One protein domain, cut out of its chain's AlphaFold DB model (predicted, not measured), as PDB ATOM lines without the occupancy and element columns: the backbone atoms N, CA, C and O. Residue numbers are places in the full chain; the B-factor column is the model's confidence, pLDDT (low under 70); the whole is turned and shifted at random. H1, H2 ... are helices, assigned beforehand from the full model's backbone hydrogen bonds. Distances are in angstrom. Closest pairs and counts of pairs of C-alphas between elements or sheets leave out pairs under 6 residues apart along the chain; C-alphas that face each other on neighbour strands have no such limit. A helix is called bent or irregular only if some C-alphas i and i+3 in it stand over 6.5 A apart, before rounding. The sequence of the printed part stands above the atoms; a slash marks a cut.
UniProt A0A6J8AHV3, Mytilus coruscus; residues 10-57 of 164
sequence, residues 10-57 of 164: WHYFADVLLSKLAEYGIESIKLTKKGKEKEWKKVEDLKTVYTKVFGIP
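What this domain is: This is residues 10 to 57 of the 164 residues of a protein of Mytilus coruscus (UniProt A0A6J8AHV3). A long helix, H1, kinked near residue 24, makes the length of this hook; after residue 37 the backbone turns and folds back, with the short helix H2 on the returning limb. Residues 10 to 22 of H1 stick out free. The printed part has 48 residues, two named helices and no named strand: all helix, and loose, with a radius of gyration of the C-alphas of 13.7 A and spans of 45 by 22 by 11 A.

Where its parts are: H1, residues 10 to 37, begins at C-alpha 10 (46.083, -50.330, -14.110) and is 38.1 A long, with a kink of 32 degrees. It is neither bent nor irregular, but only just: C-alphas 16 and 19 are 6.2 A apart. H2, residues 43 to 49, is 11.2 A long and ends at C-alpha 49 (21.378, -29.768, -14.887).

How they stand to each other: A tight link joins H1 to H2. They are close but not clearly touching; their closest C-alphas, of Leu 31 and Val 49, are 6.0 A apart. They run opposite ways at a steep tilt of 43 degrees. Of the O i to N i+4 pairs, 21 of 24 in H1 and 0 of 3 in H2 are within hydrogen-bond range; in H2, 4 of 4 O i to N i+3 pairs are.

The domain as a whole: The C-alphas farthest apart, of Trp 10 and Lys 41, are 44.9 A apart. The printed part has no cut. Mean pLDDT of the printed part is 74.6; residues 17 to 18, 21 to 22 and 28 to 38 are under 70.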
ATOM      1  N   TRP A  10      45.997 -51.411 -13.130       82.81
ATOM      2  CA  TRP A  10      46.083 -50.330 -14.110       82.81
ATOM      3  C   TRP A  10      44.887 -50.310 -15.070       82.81
ATOM      4  O   TRP A  10      44.406 -49.247 -15.449       82.81
ATOM      5  N   HIS A  11      44.368 -51.484 -15.437       80.19
ATOM      6  CA  HIS A  11      43.216 -51.594 -16.326       80.19
ATOM      7  C   HIS A  11      41.933 -51.054 -15.680       80.19
ATOM      8  O   HIS A  11      41.207 -50.287 -16.307       80.19
ATOM      9  N   TYR A  12      41.694 -51.383 -14.407       81.81
ATOM     10  CA  TYR A  12      40.583 -50.819 -13.637       81.81
ATOM     11  C   TYR A  12      40.723 -49.301 -13.485       81.81
ATOM     12  O   TYR A  12      39.759 -48.562 -13.676       81.81
ATOM     13  N   PHE A  13      41.935 -48.826 -13.187       81.44
ATOM     14  CA  PHE A  13      42.229 -47.401 -13.077       81.44
ATOM     15  C   PHE A  13      41.987 -46.661 -14.400       81.44
ATOM     16  O   PHE A  13      41.338 -45.619 -14.416       81.44
ATOM     17  N   ALA A  14      42.454 -47.200 -15.526       78.88
ATOM     18  CA  ALA A  14      42.247 -46.585 -16.831       78.88
ATOM     19  C   ALA A  14      40.759 -46.544 -17.226       78.88
ATOM     20  O   ALA A  14      40.277 -45.516 -17.703       78.88
ATOM     21  N   ASP A  15      40.009 -47.620 -16.982       78.50
ATOM     22  CA  ASP A  15      38.584 -47.685 -17.323       78.50
ATOM     23  C   ASP A  15      37.720 -46.773 -16.433       78.50
ATOM     24  O   ASP A  15      36.977 -45.912 -16.916       78.50
ATOM     25  N   VAL A  16      37.843 -46.906 -15.109       77.00
ATOM     26  CA  VAL A  16      37.004 -46.168 -14.153       77.00
ATOM     27  C   VAL A  16      37.475 -44.729 -13.985       77.00
ATOM     28  O   VAL A  16      36.655 -43.814 -13.907       77.00
ATOM     29  N   LEU A  17      38.784 -44.510 -13.909       68.31
ATOM     30  CA  LEU A  17      39.342 -43.242 -13.452       68.31
ATOM     31  C   LEU A  17      39.736 -42.316 -14.601       68.31
ATOM     32  O   LEU A  17      39.663 -41.110 -14.426       68.31
ATOM     33  N   LEU A  18      40.095 -42.812 -15.784       68.56
ATOM     34  CA  LEU A  18      40.375 -41.925 -16.922       68.56
ATOM     35  C   LEU A  18      39.134 -41.727 -17.790       68.56
ATOM     36  O   LEU A  18      38.712 -40.590 -17.995       68.56
ATOM     37  N   SER A  19      38.511 -42.808 -18.254       70.19
ATOM     38  CA  SER A  19      37.415 -42.712 -19.228       70.19
ATOM     39  C   SER A  19      36.137 -42.133 -18.616       70.19
ATOM     40  O   SER A  19      35.594 -41.149 -19.125       70.19
ATOM     41  N   LYS A  20      35.679 -42.676 -17.478       70.62
ATOM     42  CA  LYS A  20      34.449 -42.189 -16.829       70.62
ATOM     43  C   LYS A  20      34.639 -40.826 -16.167       70.62
ATOM     44  O   LYS A  20      33.745 -39.989 -16.271       70.62
ATOM     45  N   LEU A  21      35.784 -40.546 -15.532       67.38
ATOM     46  CA  LEU A  21      36.029 -39.199 -14.996       67.38
ATOM     47  C   LEU A  21      36.185 -38.155 -16.099       67.38
ATOM     48  O   LEU A  21      35.805 -37.015 -15.866       67.38
ATOM     49  N   ALA A  22      36.699 -38.492 -17.285       68.12
ATOM     50  CA  ALA A  22      36.730 -37.536 -18.389       68.12
ATOM     51  C   ALA A  22      35.307 -37.172 -18.843       68.12
ATOM     52  O   ALA A  22      34.975 -35.989 -18.937       68.12
ATOM     53  N   GLU A  23      34.442 -38.166 -19.053       72.81
ATOM     54  CA  GLU A  23      33.061 -37.942 -19.496       72.81
ATOM     55  C   GLU A  23      32.210 -37.239 -18.422       72.81
ATOM     56  O   GLU A  23      31.661 -36.157 -18.662       72.81
ATOM     57  N   TYR A  24      32.158 -37.785 -17.203       71.38
ATOM     58  CA  TYR A  24      31.412 -37.183 -16.095       71.38
ATOM     59  C   TYR A  24      32.049 -35.879 -15.608       71.38
ATOM     60  O   TYR A  24      31.339 -34.961 -15.199       71.38
ATOM     61  N   GLY A  25      33.376 -35.763 -15.668       70.75
ATOM     62  CA  GLY A  25      34.127 -34.581 -15.251       70.75
ATOM     63  C   GLY A  25      33.829 -33.379 -16.134       70.75
ATOM     64  O   GLY A  25      33.480 -32.319 -15.614       70.75
ATOM     65  N   ILE A  26      33.858 -33.541 -17.461       70.31
ATOM     66  CA  ILE A  26      33.515 -32.464 -18.404       70.31
ATOM     67  C   ILE A  26      32.078 -31.990 -18.181       70.31
ATOM     68  O   ILE A  26      31.825 -30.782 -18.128       70.31
ATOM     69  N   GLU A  27      31.135 -32.917 -18.019       73.06
ATOM     70  CA  GLU A  27      29.745 -32.556 -17.751       73.06
ATOM     71  C   GLU A  27      29.602 -31.875 -16.385       73.06
ATOM     72  O   GLU A  27      29.039 -30.784 -16.321       73.06
ATOM     73  N   SER A  28      30.199 -32.407 -15.314       67.69
ATOM     74  CA  SER A  28      30.152 -31.802 -13.972       67.69
ATOM     75  C   SER A  28      30.747 -30.385 -13.920       67.69
ATOM     76  O   SER A  28      30.217 -29.508 -13.228       67.69
ATOM     77  N   ILE A  29      31.787 -30.099 -14.713       68.62
ATOM     78  CA  ILE A  29      32.346 -28.750 -14.871       68.62
ATOM     79  C   ILE A  29      31.329 -27.818 -15.544       68.62
ATOM     80  O   ILE A  29      31.157 -26.681 -15.095       68.62
ATOM     81  N   LYS A  30      30.616 -28.278 -16.583       68.62
ATOM     82  CA  LYS A  30      29.541 -27.493 -17.224       68.62
ATOM     83  C   LYS A  30      28.403 -27.200 -16.240       68.62
ATOM     84  O   LYS A  30      27.895 -26.079 -16.235       68.62
ATOM     85  N   LEU A  31      28.041 -28.162 -15.387       68.88
ATOM     86  CA  LEU A  31      27.034 -27.975 -14.330       68.88
ATOM     87  C   LEU A  31      27.480 -26.928 -13.312       68.88
ATOM     88  O   LEU A  31      26.725 -26.014 -12.986       68.88
ATOM     89  N   THR A  32      28.732 -27.024 -12.868       66.06
ATOM     90  CA  THR A  32      29.317 -26.103 -11.887       66.06
ATOM     91  C   THR A  32      29.388 -24.674 -12.426       66.06
ATOM     92  O   THR A  32      29.161 -23.731 -11.673       66.06
ATOM     93  N   LYS A  33      29.664 -24.488 -13.724       67.44
ATOM     94  CA  LYS A  33      29.621 -23.165 -14.367       67.44
ATOM     95  C   LYS A  33      28.195 -22.614 -14.444       67.44
ATOM     96  O   LYS A  33      27.957 -21.512 -13.966       67.44
ATOM     97  N   LYS A  34      27.231 -23.407 -14.932       65.06
ATOM     98  CA  LYS A  34      25.816 -22.994 -15.019       65.06
ATOM     99  C   LYS A  34      25.221 -22.607 -13.662       65.06
ATOM    100  O   LYS A  34      24.520 -21.607 -13.579       65.06
ATOM    101  N   GLY A  35      25.519 -23.369 -12.609       60.84
ATOM    102  CA  GLY A  35      25.008 -23.105 -11.261       60.84
ATOM    103  C   GLY A  35      25.663 -21.917 -10.545       60.84
ATOM    104  O   GLY A  35      25.103 -21.424  -9.574       60.84
ATOM    105  N   LYS A  36      26.835 -21.453 -11.001       62.91
ATOM    106  CA  LYS A  36      27.537 -20.291 -10.424       62.91
ATOM    107  C   LYS A  36      27.136 -18.960 -11.052       62.91
ATOM    108  O   LYS A  36      27.369 -17.922 -10.446       62.91
ATOM    109  N   GLU A  37      26.581 -18.974 -12.260       59.19
ATOM    110  CA  GLU A  37      26.308 -17.742 -13.001       59.19
ATOM    111  C   GLU A  37      24.986 -17.076 -12.599       59.19
ATOM    112  O   GLU A  37      24.883 -15.854 -12.718       59.19
ATOM    113  N   LYS A  38      23.975 -17.832 -12.135       64.50
ATOM    114  CA  LYS A  38      22.655 -17.290 -11.757       64.50
ATOM    115  C   LYS A  38      21.971 -18.120 -10.674       64.50
ATOM    116  O   LYS A  38      21.998 -19.345 -10.720       64.50
ATOM    117  N   GLU A  39      21.286 -17.438  -9.757       74.81
ATOM    118  CA  GLU A  39      20.314 -18.067  -8.863       74.81
ATOM    119  C   GLU A  39      19.191 -18.725  -9.678       74.81
ATOM    120  O   GLU A  39      18.685 -18.160 -10.656       74.81
ATOM    121  N   TRP A  40      18.803 -19.932  -9.272       81.88
ATOM    122  CA  TRP A  40      17.675 -20.648  -9.859       81.88
ATOM    123  C   TRP A  40      16.373 -19.925  -9.511       81.88
ATOM    124  O   TRP A  40      16.125 -19.630  -8.343       81.88
ATOM    125  N   LYS A  41      15.526 -19.643 -10.507       84.75
ATOM    126  CA  LYS A  41      14.268 -18.912 -10.278       84.75
ATOM    127  C   LYS A  41      13.130 -19.847  -9.904       84.75
ATOM    128  O   LYS A  41      12.190 -19.428  -9.231       84.75
ATOM    129  N   LYS A  42      13.187 -21.090 -10.384       88.19
ATOM    130  CA  LYS A  42      12.194 -22.131 -10.124       88.19
ATOM    131  C   LYS A  42      12.871 -23.484  -9.929       88.19
ATOM    132  O   LYS A  42      13.942 -23.734 -10.478       88.19
ATOM    133  N   VAL A  43      12.221 -24.386  -9.193       84.75
ATOM    134  CA  VAL A  43      12.727 -25.753  -8.966       84.75
ATOM    135  C   VAL A  43      12.860 -26.515 -10.289       84.75
ATOM    136  O   VAL A  43      13.768 -27.325 -10.461       84.75
ATOM    137  N   GLU A  44      12.006 -26.217 -11.268       84.31
ATOM    138  CA  GLU A  44      12.051 -26.811 -12.603       84.31
ATOM    139  C   GLU A  44      13.338 -26.477 -13.358       84.31
ATOM    140  O   GLU A  44      13.773 -27.288 -14.178       84.31
ATOM    141  N   ASP A  45      13.975 -25.339 -13.066       83.56
ATOM    142  CA  ASP A  45      15.231 -24.952 -13.708       83.56
ATOM    143  C   ASP A  45      16.346 -25.963 -13.381       83.56
ATOM    144  O   ASP A  45      17.234 -26.195 -14.205       83.56
ATOM    145  N   LEU A  46      16.248 -26.674 -12.247       81.00
ATOM    146  CA  LEU A  46      17.148 -27.769 -11.876       81.00
ATOM    147  C   LEU A  46      17.166 -28.882 -12.935       81.00
ATOM    148  O   LEU A  46      18.170 -29.573 -13.094       81.00
ATOM    149  N   LYS A  47      16.091 -29.052 -13.719       81.19
ATOM    150  CA  LYS A  47      16.058 -30.060 -14.790       81.19
ATOM    151  C   LYS A  47      17.108 -29.797 -15.870       81.19
ATOM    152  O   LYS A  47      17.561 -30.740 -16.509       81.19
ATOM    153  N   THR A  48      17.538 -28.545 -16.034       78.31
ATOM    154  CA  THR A  48      18.582 -28.152 -16.996       78.31
ATOM    155  C   THR A  48      19.979 -28.662 -16.629       78.31
ATOM    156  O   THR A  48      20.880 -28.642 -17.476       78.31
ATOM    157  N   VAL A  49      20.157 -29.121 -15.384       77.75
ATOM    158  CA  VAL A  49      21.378 -29.768 -14.887       77.75
ATOM    159  C   VAL A  49      21.496 -31.192 -15.435       77.75
ATOM    160  O   VAL A  49      22.594 -31.678 -15.677       77.75
ATOM    161  N   TYR A  50      20.383 -31.878 -15.684       77.50
ATOM    162  CA  TYR A  50      20.423 -33.249 -16.178       77.50
ATOM    163  C   TYR A  50      20.679 -33.262 -17.689       77.50
ATOM    164  O   TYR A  50      19.799 -32.959 -18.494       77.50
ATOM    165  N   THR A  51      21.911 -33.594 -18.080       73.38
ATOM    166  CA  THR A  51      22.317 -33.728 -19.487       73.38
ATOM    167  C   THR A  51      22.123 -35.162 -19.982       73.38
ATOM    168  O   THR A  51      21.709 -36.043 -19.225       73.38
ATOM    169  N   LYS A  52      22.432 -35.428 -21.262       71.38
ATOM    170  CA  LYS A  52      22.365 -36.785 -21.837       71.38
ATOM    171  C   LYS A  52      23.173 -37.818 -21.041       71.38
ATOM    172  O   LYS A  52      22.794 -38.980 -21.041       71.38
ATOM    173  N   VAL A  53      24.240 -37.386 -20.368       76.25
ATOM    174  CA  VAL A  53      25.141 -38.260 -19.606       76.25
ATOM    175  C   VAL A  53      24.530 -38.694 -18.269       76.25
ATOM    176  O   VAL A  53      24.689 -39.842 -17.870       76.25
ATOM    177  N   PHE A  54      23.796 -37.810 -17.583       75.12
ATOM    178  CA  PHE A  54      23.207 -38.118 -16.270       75.12
ATOM    179  C   PHE A  54      21.761 -38.621 -16.350       75.12
ATOM    180  O   PHE A  54      21.325 -39.369 -15.478       75.12
ATOM    181  N   GLY A  55      21.020 -38.231 -17.393       83.25
ATOM    182  CA  GLY A  55      19.589 -38.504 -17.504       83.25
ATOM    183  C   GLY A  55      18.767 -37.776 -16.434       83.25
ATOM    184  O   GLY A  55      19.264 -37.362 -15.388       83.25
ATOM    185  N   ILE A  56      17.474 -37.584 -16.693       84.44
ATOM    186  CA  ILE A  56      16.577 -36.975 -15.706       84.44
ATOM    187  C   ILE A  56      16.177 -38.058 -14.685       84.44
ATOM    188  O   ILE A  56      15.585 -39.065 -15.086       84.44
ATOM    189  N   PRO A  57      16.433 -37.879 -13.375       85.81
ATOM    190  CA  PRO A  57      16.088 -38.879 -12.373       85.81
ATOM    191  C   PRO A  57      14.574 -38.964 -12.192       85.81
ATOM    192  O   PRO A  57      13.874 -37.950 -12.226       85.81
TER     193      PRO A  57